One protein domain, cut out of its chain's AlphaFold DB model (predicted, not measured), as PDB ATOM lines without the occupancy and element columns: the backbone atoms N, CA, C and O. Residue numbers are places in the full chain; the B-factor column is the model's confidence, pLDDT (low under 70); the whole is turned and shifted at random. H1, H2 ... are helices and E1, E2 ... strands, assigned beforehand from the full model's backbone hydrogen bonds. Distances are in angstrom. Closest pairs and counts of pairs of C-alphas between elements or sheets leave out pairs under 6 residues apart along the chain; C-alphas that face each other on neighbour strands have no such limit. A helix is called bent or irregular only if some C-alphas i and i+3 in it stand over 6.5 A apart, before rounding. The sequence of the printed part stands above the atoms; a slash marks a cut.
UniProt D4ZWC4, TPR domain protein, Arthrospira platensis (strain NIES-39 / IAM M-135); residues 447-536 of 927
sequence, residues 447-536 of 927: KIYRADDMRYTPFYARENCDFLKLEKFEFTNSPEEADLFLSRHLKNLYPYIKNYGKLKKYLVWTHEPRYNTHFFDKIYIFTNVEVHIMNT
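This is residues 447 to 536 of the 927 residues of the protein "TPR domain protein" of Arthrospira platensis (strain NIES-39 / IAM M-135) (UniProt D4ZWC4). What is the main picture? One strongly twisted sheet of six strands has H2 packed over one face, making two layers, while H1 sits at the E2 edge and only grazes the sheet. What makes it up? The printed part has 90 residues with two named helices and six named strands, in the order E1 H1 E2 E3 H2 E4 E5 E6, mixed in class; the mixed sheet runs E2 E1 E3 E4 E6 E5. How large is it? It is compact, with a radius of gyration of the C-alphas of 12.7 A and spans of 34 by 28 by 21 A.

Where are the strands? E1 is residues 447 to 450, from C-alpha 447 at (25.178, 36.733, 83.303); E2 is 473 to 476, E3 484 to 487, E4 505 to 510, 16.5 A long, E5 522 to 525, and E6 529 to 535, 19.0 A long, to C-alpha 535 at (34.152, 16.940, 83.897). Where are the helices? H1, residues 462 to 469, and H2, residues 490 to 503, 17.2 A long, are irregular: C-alphas 464 and 467 are 7.7 A apart, 499 and 502 9.6 A.

How do strands pair? Parallel neighbours are E2 and E1 with N 448 to O 474 at 2.7 A, E1 and E3 with N 449 to O 484 at 2.8 A, E3 and E4 with N 485 to O 505 at 2.9 A, and E4 and E6 with N 508 to O 532 at 2.8 A. E5 and E6 form an antiparallel hairpin, with N 523 to O 531 at 2.8 A. Where do helices sit? E1, H1, E2 and E3, H2, E4 are strand-helix-strand units, each a helix between parallel neighbour strands, with right-handed crossovers. H2 is on the sheet, its closest C-alphas to E6 being Lys 502 and Val 529, 5.2 A; H1 only grazes it, its closest C-alphas to E2 being Leu 468 and Glu 474, 6.9 A. Are the helix backbones complete? O i to N i+4 pairs within hydrogen-bond range are 0 of 4 in H1, beside 3 of 5 O i to N i+3 pairs, and 6 of 10 in H2.

Which links are long? E1 to H1 and E4 to E5 are, and the printed part has no cut. Where is confidence low? Seventeen residues are under 70, among them 512 to 520.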
ATOM      1  N   LYS A 447      26.203  37.331  84.163       91.12
ATOM      2  CA  LYS A 447      25.178  36.733  83.303       91.12
ATOM      3  C   LYS A 447      25.697  35.480  82.593       91.12
ATOM      4  O   LYS A 447      26.705  35.500  81.890       91.12
ATOM      5  N   ILE A 448      24.987  34.365  82.737       93.44
ATOM      6  CA  ILE A 448      25.307  33.069  82.131       93.44
ATOM      7  C   ILE A 448      24.320  32.779  81.000       93.44
ATOM      8  O   ILE A 448      23.106  32.788  81.199       93.44
ATOM      9  N   TYR A 449      24.827  32.445  79.818       95.00
ATOM     10  CA  TYR A 449      24.022  32.009  78.681       95.00
ATOM     11  C   TYR A 449      24.205  30.518  78.409       95.00
ATOM     12  O   TYR A 449      25.325  30.015  78.308       95.00
ATOM     13  N   ARG A 450      23.090  29.796  78.250       94.69
ATOM     14  CA  ARG A 450      23.089  28.371  77.893       94.69
ATOM     15  C   ARG A 450      23.112  28.223  76.375       94.69
ATOM     16  O   ARG A 450      22.127  28.516  75.708       94.69
ATOM     17  N   ALA A 451      24.220  27.723  75.845       94.12
ATOM     18  CA  ALA A 451      24.396  27.468  74.417       94.12
ATOM     19  C   ALA A 451      23.761  26.144  73.940       94.12
ATOM     20  O   ALA A 451      23.781  25.843  72.748       94.12
ATOM     21  N   ASP A 452      23.194  25.341  74.847       90.50
ATOM     22  CA  ASP A 452      22.319  24.214  74.515       90.50
ATOM     23  C   ASP A 452      21.305  23.925  75.634       90.50
ATOM     24  O   ASP A 452      21.234  24.651  76.622       90.50
ATOM     25  N   ASP A 453      20.492  22.876  75.469       84.31
ATOM     26  CA  ASP A 453      19.412  22.558  76.407       84.31
ATOM     27  C   ASP A 453      19.884  22.141  77.809       84.31
ATOM     28  O   ASP A 453      19.065  22.140  78.714       84.31
ATOM     29  N   MET A 454      21.163  21.810  78.018       84.94
ATOM     30  CA  MET A 454      21.729  21.405  79.312       84.94
ATOM     31  C   MET A 454      21.036  20.203  79.992       84.94
ATOM     32  O   MET A 454      21.206  20.004  81.195       84.94
ATOM     33  N   ARG A 455      20.294  19.356  79.254       75.12
ATOM     34  CA  ARG A 455      19.656  18.136  79.797       75.12
ATOM     35  C   ARG A 455      20.663  17.238  80.514       75.12
ATOM     36  O   ARG A 455      21.773  17.044  80.008       75.12
ATOM     37  N   TYR A 456      20.211  16.645  81.622       67.75
ATOM     38  CA  TYR A 456      20.991  15.787  82.528       67.75
ATOM     39  C   TYR A 456      22.126  16.515  83.261       67.75
ATOM     40  O   TYR A 456      23.132  15.914  83.615       67.75
ATOM     41  N   THR A 457      21.978  17.824  83.475       76.62
ATOM     42  CA  THR A 457      22.905  18.631  84.278       76.62
ATOM     43  C   THR A 457      22.119  19.478  85.282       76.62
ATOM     44  O   THR A 457      20.928  19.730  85.047       76.62
ATOM     45  N   PRO A 458      22.759  19.994  86.349       75.00
ATOM     46  CA  PRO A 458      22.133  20.955  87.265       75.00
ATOM     47  C   PRO A 458      21.567  22.203  86.570       75.00
ATOM     48  O   PRO A 458      20.657  22.839  87.087       75.00
ATOM     49  N   PHE A 459      22.052  22.525  85.366       83.12
ATOM     50  CA  PHE A 459      21.682  23.721  84.607       83.12
ATOM     51  C   PHE A 459      20.456  23.539  83.691       83.12
ATOM     52  O   PHE A 459      20.116  24.447  82.921       83.12
ATOM     53  N   TYR A 460      19.809  22.366  83.724       79.06
ATOM     54  CA  TYR A 460      18.631  22.070  82.901       79.06
ATOM     55  C   TYR A 460      17.404  22.892  83.332       79.06
ATOM     56  O   TYR A 460      16.903  23.728  82.572       79.06
ATOM     57  N   ALA A 461      16.939  22.675  84.565       73.62
ATOM     58  CA  ALA A 461      15.784  23.358  85.139       73.62
ATOM     59  C   ALA A 461      16.229  24.615  85.898       73.62
ATOM     60  O   ALA A 461      17.199  24.576  86.653       73.62
ATOM     61  N   ARG A 462      15.516  25.735  85.711       64.69
ATOM     62  CA  ARG A 462      15.869  27.017  86.354       64.69
ATOM     63  C   ARG A 462      15.770  26.955  87.883       64.69
ATOM     64  O   ARG A 462      16.587  27.573  88.549       64.69
ATOM     65  N   GLU A 463      14.815  26.191  88.403       65.62
ATOM     66  CA  GLU A 463      14.593  25.962  89.841       65.62
ATOM     67  C   GLU A 463      15.805  25.291  90.511       65.62
ATOM     68  O   GLU A 463      16.149  25.594  91.647       65.62
ATOM     69  N   ASN A 464      16.552  24.462  89.773       66.38
ATOM     70  CA  ASN A 464      17.742  23.783  90.295       66.38
ATOM     71  C   ASN A 464      18.964  24.710  90.427       66.38
ATOM     72  O   ASN A 464      20.002  24.285  90.925       66.38
ATOM     73  N   CYS A 465      18.869  25.959  89.959       74.88
ATOM     74  CA  CYS A 465      19.977  26.911  89.896       74.88
ATOM     75  C   CYS A 465      19.884  28.031  90.944       74.88
ATOM     76  O   CYS A 465      20.671  28.972  90.883       74.88
ATOM     77  N   ASP A 466      18.955  27.970  91.902       76.62
ATOM     78  CA  ASP A 466      18.773  29.049  92.887       76.62
ATOM     79  C   ASP A 466      20.024  29.308  93.744       76.62
ATOM     80  O   ASP A 466      20.288  30.447  94.127       76.62
ATOM     81  N   PHE A 467      20.866  28.289  93.946       78.25
ATOM     82  CA  PHE A 467      22.160  28.426  94.626       78.25
ATOM     83  C   PHE A 467      23.130  29.391  93.916       78.25
ATOM     84  O   PHE A 467      23.983  29.987  94.564       78.25
ATOM     85  N   LEU A 468      22.996  29.578  92.598       82.88
ATOM     86  CA  LEU A 468      23.820  30.505  91.816       82.88
ATOM     87  C   LEU A 468      23.410  31.964  92.033       82.88
ATOM     88  O   LEU A 468      24.271  32.845  92.054       82.88
ATOM     89  N   LYS A 469      22.115  32.218  92.260       77.94
ATOM     90  CA  LYS A 469      21.593  33.570  92.516       77.94
ATOM     91  C   LYS A 469      22.151  34.154  93.810       77.94
ATOM     92  O   LYS A 469      22.476  35.336  93.854       77.94
ATOM     93  N   LEU A 470      22.314  33.317  94.842       69.94
ATOM     94  CA  LEU A 470      22.939  33.706  96.115       69.94
ATOM     95  C   LEU A 470      24.374  34.226  95.923       69.94
ATOM     96  O   LEU A 470      24.830  35.084  96.674       69.94
ATOM     97  N   GLU A 471      25.045  33.766  94.869       77.56
ATOM     98  CA  GLU A 471      26.414  34.129  94.500       77.56
ATOM     99  C   GLU A 471      26.464  35.124  93.318       77.56
ATOM    100  O   GLU A 471      27.515  35.307  92.707       77.56
ATOM    101  N   LYS A 472      25.336  35.786  93.000       82.44
ATOM    102  CA  LYS A 472      25.194  36.797  91.929       82.44
ATOM    103  C   LYS A 472      25.468  36.284  90.510       82.44
ATOM    104  O   LYS A 472      25.869  37.056  89.640       82.44
ATOM    105  N   PHE A 473      25.228  35.001  90.264       87.12
ATOM    106  CA  PHE A 473      25.204  34.427  88.922       87.12
ATOM    107  C   PHE A 473      23.756  34.260  88.459       87.12
ATOM    108  O   PHE A 473      22.968  33.550  89.086       87.12
ATOM    109  N   GLU A 474      23.409  34.870  87.329       88.69
ATOM    110  CA  GLU A 474      22.061  34.805  86.766       88.69
ATOM    111  C   GLU A 474      22.057  34.316  85.325       88.69
ATOM    112  O   GLU A 474      22.933  34.645  84.534       88.69
ATOM    113  N   PHE A 475      21.025  33.566  84.940       90.06
ATOM    114  CA  PHE A 475      20.863  33.153  83.549       90.06
ATOM    115  C   PHE A 475      20.231  34.256  82.699       90.06
ATOM    116  O   PHE A 475      19.149  34.744  83.023       90.06
ATOM    117  N   THR A 476      20.845  34.560  81.554       89.94
ATOM    118  CA  THR A 476      20.260  35.409  80.507       89.94
ATOM    119  C   THR A 476      19.826  34.576  79.297       89.94
ATOM    120  O   THR A 476      20.373  33.509  79.003       89.94
ATOM    121  N   ASN A 477      18.808  35.071  78.592       91.25
ATOM    122  CA  ASN A 477      18.388  34.558  77.289       91.25
ATOM    123  C   ASN A 477      19.022  35.348  76.124       91.25
ATOM    124  O   ASN A 477      18.821  34.963  74.974       91.25
ATOM    125  N   SER A 478      19.765  36.428  76.401       92.44
ATOM    126  CA  SER A 478      20.508  37.211  75.408       92.44
ATOM    127  C   SER A 478      21.982  36.780  75.394       92.44
ATOM    128  O   SER A 478      22.658  36.879  76.419       92.44
ATOM    129  N   PRO A 479      22.512  36.300  74.255       91.50
ATOM    130  CA  PRO A 479      23.944  36.049  74.090       91.50
ATOM    131  C   PRO A 479      24.817  37.290  74.321       91.50
ATOM    132  O   PRO A 479      25.944  37.178  74.786       91.50
ATOM    133  N   GLU A 480      24.317  38.475  73.979       90.69
ATOM    134  CA  GLU A 480      25.061  39.735  74.036       90.69
ATOM    135  C   GLU A 480      25.323  40.179  75.483       90.69
ATOM    136  O   GLU A 480      26.431  40.614  75.819       90.69
ATOM    137  N   GLU A 481      24.319  40.007  76.343       90.25
ATOM    138  CA  GLU A 481      24.387  40.274  77.784       90.25
ATOM    139  C   GLU A 481      25.234  39.250  78.545       90.25
ATOM    140  O   GLU A 481      25.607  39.502  79.683       90.25
ATOM    141  N   ALA A 482      25.530  38.093  77.951       92.81
ATOM    142  CA  ALA A 482      26.197  36.994  78.636       92.81
ATOM    143  C   ALA A 482      27.664  37.307  78.930       92.81
ATOM    144  O   ALA A 482      28.398  37.672  78.022       92.81
ATOM    145  N   ASP A 483      28.126  37.078  80.152       92.19
ATOM    146  CA  ASP A 483      29.543  37.098  80.535       92.19
ATOM    147  C   ASP A 483      30.184  35.713  80.382       92.19
ATOM    148  O   ASP A 483      31.364  35.587  80.042       92.19
ATOM    149  N   LEU A 484      29.382  34.660  80.581       94.31
ATOM    150  CA  LEU A 484      29.780  33.262  80.457       94.31
ATOM    151  C   LEU A 484      28.848  32.500  79.515       94.31
ATOM    152  O   LEU A 484      27.642  32.426  79.744       94.31
ATOM    153  N   PHE A 485      29.419  31.827  78.522       96.94
ATOM    154  CA  PHE A 485      28.715  30.831  77.720       96.94
ATOM    155  C   PHE A 485      28.933  29.430  78.291       96.94
ATOM    156  O   PHE A 485      30.067  28.968  78.424       96.94
ATOM    157  N   LEU A 486      27.837  28.738  78.585       94.81
ATOM    158  CA  LEU A 486      27.815  27.404  79.171       94.81
ATOM    159  C   LEU A 486      27.210  26.390  78.194       94.81
ATOM    160  O   LEU A 486      26.152  26.632  77.614       94.81
ATOM    161  N   SER A 487      27.857  25.238  78.023       93.44
ATOM    162  CA  SER A 487      27.367  24.162  77.153       93.44
ATOM    163  C   SER A 487      27.806  22.779  77.621       93.44
ATOM    164  O   SER A 487      28.840  22.638  78.272       93.44
ATOM    165  N   ARG A 488      27.080  21.733  77.205       88.88
ATOM    166  CA  ARG A 488      27.528  20.339  77.341       88.88
ATOM    167  C   ARG A 488      28.548  19.896  76.300       88.88
ATOM    168  O   ARG A 488      29.281  18.931  76.518       88.88
ATOM    169  N   HIS A 489      28.588  20.575  75.155       86.25
ATOM    170  CA  HIS A 489      29.428  20.197  74.024       86.25
ATOM    171  C   HIS A 489      30.132  21.419  73.442       86.25
ATOM    172  O   HIS A 489      29.482  22.340  72.958       86.25
ATOM    173  N   LEU A 490      31.464  21.379  73.353       86.94
ATOM    174  CA  LEU A 490      32.256  22.492  72.811       86.94
ATOM    175  C   LEU A 490      31.788  22.997  71.451       86.94
ATOM    176  O   LEU A 490      31.821  24.195  71.198       86.94
ATOM    177  N   LYS A 491      31.336  22.098  70.573       88.19
ATOM    178  CA  LYS A 491      30.868  22.480  69.237       88.19
ATOM    179  C   LYS A 491      29.752  23.533  69.266       88.19
ATOM    180  O   LYS A 491      29.667  24.338  68.347       88.19
ATOM    181  N   ASN A 492      28.935  23.542  70.321       92.56
ATOM    182  CA  ASN A 492      27.860  24.513  70.499       92.56
ATOM    183  C   ASN A 492      28.401  25.872  70.972       92.56
ATOM    184  O   ASN A 492      27.735  26.882  70.796       92.56
ATOM    185  N   LEU A 493      29.618  25.916  71.526       93.62
ATOM    186  CA  LEU A 493      30.304  27.153  71.900       93.62
ATOM    187  C   LEU A 493      31.027  27.805  70.717       93.62
ATOM    188  O   LEU A 493      31.221  29.014  70.740       93.62
ATOM    189  N   TYR A 494      31.394  27.063  69.661       92.31
ATOM    190  CA  TYR A 494      32.146  27.621  68.526       92.31
ATOM    191  C   TYR A 494      31.532  28.866  67.870       92.31
ATOM    192  O   TYR A 494      32.306  29.780  67.581       92.31
ATOM    193  N   PRO A 495      30.206  28.967  67.637       93.75
ATOM    194  CA  PRO A 495      29.616  30.190  67.091       93.75
ATOM    195  C   PRO A 495      29.879  31.407  67.988       93.75
ATOM    196  O   PRO A 495      30.251  32.469  67.498       93.75
ATOM    197  N   TYR A 496      29.769  31.229  69.305       94.06
ATOM    198  CA  TYR A 496      29.989  32.286  70.290       94.06
ATOM    199  C   TYR A 496      31.475  32.614  70.443       94.06
ATOM    200  O   TYR A 496      31.841  33.781  70.413       94.06
ATOM    201  N   ILE A 497      32.349  31.605  70.484       92.75
ATOM    202  CA  ILE A 497      33.807  31.797  70.496       92.75
ATOM    203  C   ILE A 497      34.253  32.572  69.250       92.75
ATOM    204  O   ILE A 497      35.085  33.470  69.348       92.75
ATOM    205  N   LYS A 498      33.691  32.264  68.076       90.19
ATOM    206  CA  LYS A 498      34.004  32.974  66.830       90.19
ATOM    207  C   LYS A 498      33.531  34.432  66.855       90.19
ATOM    208  O   LYS A 498      34.226  35.287  66.319       90.19
ATOM    209  N   ASN A 499      32.375  34.700  67.459       91.44
ATOM    210  CA  ASN A 499      31.779  36.036  67.492       91.44
ATOM    211  C   ASN A 499      32.377  36.934  68.585       91.44
ATOM    212  O   ASN A 499      32.617  38.110  68.338       91.44
ATOM    213  N   TYR A 500      32.622  36.391  69.777       89.38
ATOM    214  CA  TYR A 500      33.021  37.161  70.958       89.38
ATOM    215  C   TYR A 500      34.490  36.954  71.357       89.38
ATOM    216  O   TYR A 500      35.049  37.766  72.095       89.38
ATOM    217  N   GLY A 501      35.156  35.903  70.869       88.31
ATOM    218  CA  GLY A 501      36.575  35.657  71.133       88.31
ATOM    219  C   GLY A 501      36.891  35.654  72.630       88.31
ATOM    220  O   GLY A 501      36.158  35.067  73.416       88.31
ATOM    221  N   LYS A 502      37.963  36.345  73.034       85.25
ATOM    222  CA  LYS A 502      38.398  36.453  74.441       85.25
ATOM    223  C   LYS A 502      37.561  37.411  75.300       85.25
ATOM    224  O   LYS A 502      37.807  37.483  76.497       85.25
ATOM    225  N   LEU A 503      36.622  38.158  74.706       85.38
ATOM    226  CA  LEU A 503      35.821  39.153  75.433       85.38
ATOM    227  C   LEU A 503      34.844  38.514  76.419       85.38
ATOM    228  O   LEU A 503      34.381  39.179  77.335       85.38
ATOM    229  N   LYS A 504      34.499  37.244  76.199       90.75
ATOM    230  CA  LYS A 504      33.548  36.479  77.004       90.75
ATOM    231  C   LYS A 504      34.216  35.200  77.496       90.75
ATOM    232  O   LYS A 504      35.233  34.771  76.944       90.75
ATOM    233  N   LYS A 505      33.660  34.598  78.543       93.62
ATOM    234  CA  LYS A 505      34.160  33.346  79.119       93.62
ATOM    235  C   LYS A 505      33.371  32.161  78.579       93.62
ATOM    236  O   LYS A 505      32.214  32.294  78.178       93.62
ATOM    237  N   TYR A 506      33.984  30.982  78.605       94.75
ATOM    238  CA  TYR A 506      33.377  29.757  78.087       94.75
ATOM    239  C   TYR A 506      33.596  28.606  79.059       94.75
ATOM    240  O   TYR A 506      34.719  28.370  79.503       94.75
ATOM    241  N   LEU A 507      32.532  27.866  79.355       93.12
ATOM    242  CA  LEU A 507      32.559  26.696  80.221       93.12
ATOM    243  C   LEU A 507      31.861  25.521  79.535       93.12
ATOM    244  O   LEU A 507      30.699  25.600  79.133       93.12
ATOM    245  N   VAL A 508      32.577  24.406  79.429       90.94
ATOM    246  CA  VAL A 508      32.018  23.119  79.021       90.94
ATOM    247  C   VAL A 508      31.763  22.276  80.262       90.94
ATOM    248  O   VAL A 508      32.697  21.950  80.992       90.94
ATOM    249  N   TRP A 509      30.510  21.883  80.471       88.62
ATOM    250  CA  TRP A 509      30.106  20.912  81.484       88.62
ATOM    251  C   TRP A 509      29.857  19.561  80.825       88.62
ATOM    252  O   TRP A 509      28.862  19.398  80.123       88.62
ATOM    253  N   THR A 510      30.720  18.570  81.023       78.88
ATOM    254  CA  THR A 510      30.574  17.307  80.293       78.88
ATOM    255  C   THR A 510      30.808  16.067  81.140       78.88
ATOM    256  O   THR A 510      31.764  15.976  81.906       78.88
ATOM    257  N   HIS A 511      29.943  15.074  80.945       73.31
ATOM    258  CA  HIS A 511      30.155  13.708  81.422       73.31
ATOM    259  C   HIS A 511      30.944  12.860  80.406       73.31
ATOM    260  O   HIS A 511      31.271  11.713  80.692       73.31
ATOM    261  N   GLU A 512      31.252  13.398  79.214       64.75
ATOM    262  CA  GLU A 512      31.953  12.674  78.150       64.75
ATOM    263  C   GLU A 512      33.469  12.959  78.173       64.75
ATOM    264  O   GLU A 512      33.912  14.011  77.704       64.75
ATOM    265  N   PRO A 513      34.313  12.010  78.616       58.53
ATOM    266  CA  PRO A 513      35.766  12.208  78.684       58.53
ATOM    267  C   PRO A 513      36.432  12.285  77.314       58.53
ATOM    268  O   PRO A 513      37.535  12.795  77.186       58.53
ATOM    269  N   ARG A 514      35.771  11.807  76.255       64.75
ATOM    270  CA  ARG A 514      36.337  11.798  74.895       64.75
ATOM    271  C   ARG A 514      36.551  13.192  74.324       64.75
ATOM    272  O   ARG A 514      37.315  13.361  73.384       64.75
ATOM    273  N   TYR A 515      35.868  14.179  74.886       64.06
ATOM    274  CA  TYR A 515      36.096  15.573  74.558       64.06
ATOM    275  C   TYR A 515      37.403  16.113  75.173       64.06
ATOM    276  O   TYR A 515      38.035  16.997  74.605       64.06
ATOM    277  N   ASN A 516      37.824  15.556  76.311       66.31
ATOM    278  CA  ASN A 516      39.024  15.936  77.041       66.31
ATOM    279  C   ASN A 516      39.747  14.681  77.540       66.31
ATOM    280  O   ASN A 516      39.726  14.355  78.728       66.31
ATOM    281  N   THR A 517      40.377  13.966  76.610       64.19
ATOM    282  CA  THR A 517      41.064  12.693  76.881       64.19
ATOM    283  C   THR A 517      42.289  12.835  77.786       64.19
ATOM    284  O   THR A 517      42.833  11.832  78.231       64.19
ATOM    285  N   HIS A 518      42.703  14.072  78.065       60.25
ATOM    286  CA  HIS A 518      43.855  14.423  78.893       60.25
ATOM    287  C   HIS A 518      43.447  15.039  80.240       60.25
ATOM    288  O   HIS A 518      44.306  15.453  81.015       60.25
ATOM    289  N   PHE A 519      42.140  15.111  80.521       69.25
ATOM    290  CA  PHE A 519      41.581  15.573  81.793       69.25
ATOM    291  C   PHE A 519      42.059  16.969  82.227       69.25
ATOM    292  O   PHE A 519      42.223  17.235  83.412       69.25
ATOM    293  N   PHE A 520      42.275  17.886  81.282       69.31
ATOM    294  CA  PHE A 520      42.647  19.264  81.605       69.31
ATOM    295  C   PHE A 520      41.469  20.073  82.164       69.31
ATOM    296  O   PHE A 520      40.347  19.980  81.676       69.31
ATOM    297  N   ASP A 521      41.729  20.960  83.120       71.31
ATOM    298  CA  ASP A 521      40.700  21.848  83.681       71.31
ATOM    299  C   ASP A 521      40.276  22.993  82.744       71.31
ATOM    300  O   ASP A 521      39.286  23.687  83.017       71.31
ATOM    301  N   LYS A 522      41.026  23.201  81.655       79.50
ATOM    302  CA  LYS A 522      40.780  24.175  80.586       79.50
ATOM    303  C   LYS A 522      41.516  23.787  79.302       79.50
ATOM    304  O   LYS A 522      42.535  23.104  79.353       79.50
ATOM    305  N   ILE A 523      41.016  24.253  78.164       80.81
ATOM    306  CA  ILE A 523      41.648  24.131  76.844       80.81
ATOM    307  C   ILE A 523      41.618  25.478  76.118       80.81
ATOM    308  O   ILE A 523      40.917  26.397  76.540       80.81
ATOM    309  N   TYR A 524      42.339  25.588  75.003       81.31
ATOM    310  CA  TYR A 524      42.401  26.812  74.206       81.31
ATOM    311  C   TYR A 524      41.919  26.573  72.778       81.31
ATOM    312  O   TYR A 524      42.320  25.611  72.127       81.31
ATOM    313  N   ILE A 525      41.062  27.468  72.289       75.94
ATOM    314  CA  ILE A 525      40.436  27.412  70.963       75.94
ATOM    315  C   ILE A 525      40.767  28.703  70.194       75.94
ATOM    316  O   ILE A 525      40.912  29.755  70.806       75.94
ATOM    317  N   PHE A 526      40.913  28.631  68.863       65.69
ATOM    318  CA  PHE A 526      41.164  29.770  67.955       65.69
ATOM    319  C   PHE A 526      42.158  30.819  68.506       65.69
ATOM    320  O   PHE A 526      41.769  31.924  68.878       65.69
ATOM    321  N   THR A 527      43.462  30.506  68.530       53.66
ATOM    322  CA  THR A 527      44.535  31.471  68.882       53.66
ATOM    323  C   THR A 527      44.433  32.066  70.304       53.66
ATOM    324  O   THR A 527      44.647  33.261  70.515       53.66
ATOM    325  N   ASN A 528      44.156  31.201  71.293       72.31
ATOM    326  CA  ASN A 528      44.188  31.442  72.753       72.31
ATOM    327  C   ASN A 528      42.873  31.874  73.427       72.31
ATOM    328  O   ASN A 528      42.927  32.501  74.486       72.31
ATOM    329  N   VAL A 529      41.695  31.558  72.882       79.94
ATOM    330  CA  VAL A 529      40.446  31.702  73.651       79.94
ATOM    331  C   VAL A 529      40.360  30.582  74.681       79.94
ATOM    332  O   VAL A 529      40.332  29.407  74.317       79.94
ATOM    333  N   GLU A 530      40.348  30.952  75.960       88.25
ATOM    334  CA  GLU A 530      40.277  30.012  77.075       88.25
ATOM    335  C   GLU A 530      38.861  29.439  77.208       88.25
ATOM    336  O   GLU A 530      37.877  30.174  77.297       88.25
ATOM    337  N   VAL A 531      38.765  28.111  77.221       89.19
ATOM    338  CA  VAL A 531      37.529  27.377  77.482       89.19
ATOM    339  C   VAL A 531      37.752  26.486  78.691       89.19
ATOM    340  O   VAL A 531      38.540  25.540  78.650       89.19
ATOM    341  N   HIS A 532      37.042  26.769  79.773       89.50
ATOM    342  CA  HIS A 532      37.103  25.972  80.988       89.50
ATOM    343  C   HIS A 532      36.332  24.674  80.810       89.50
ATOM    344  O   HIS A 532      35.321  24.615  80.109       89.50
ATOM    345  N   ILE A 533      36.808  23.624  81.468       86.12
ATOM    346  CA  ILE A 533      36.171  22.316  81.442       86.12
ATOM    347  C   ILE A 533      35.827  21.926  82.873       86.12
ATOM    348  O   ILE A 533      36.666  21.980  83.770       86.12
ATOM    349  N   MET A 534      34.580  21.520  83.067       85.00
ATOM    350  CA  MET A 534      34.152  20.717  84.197       85.00
ATOM    351  C   MET A 534      33.803  19.338  83.662       85.00
ATOM    352  O   MET A 534      32.986  19.201  82.749       85.00
ATOM    353  N   ASN A 535      34.460  18.322  84.204       78.38
ATOM    354  CA  ASN A 535      34.152  16.940  83.897       78.38
ATOM    355  C   ASN A 535      34.243  16.070  85.153       78.38
ATOM    356  O   ASN A 535      34.651  16.518  86.226       78.38
ATOM    357  N   THR A 536      33.804  14.828  85.007       69.31
ATOM    358  CA  THR A 536      33.722  13.863  86.102       69.31
ATOM    359  C   THR A 536      35.124  13.439  86.539       69.31
ATOM    360  O   THR A 536      35.430  13.444  87.717       69.31
TER     361      THR A 536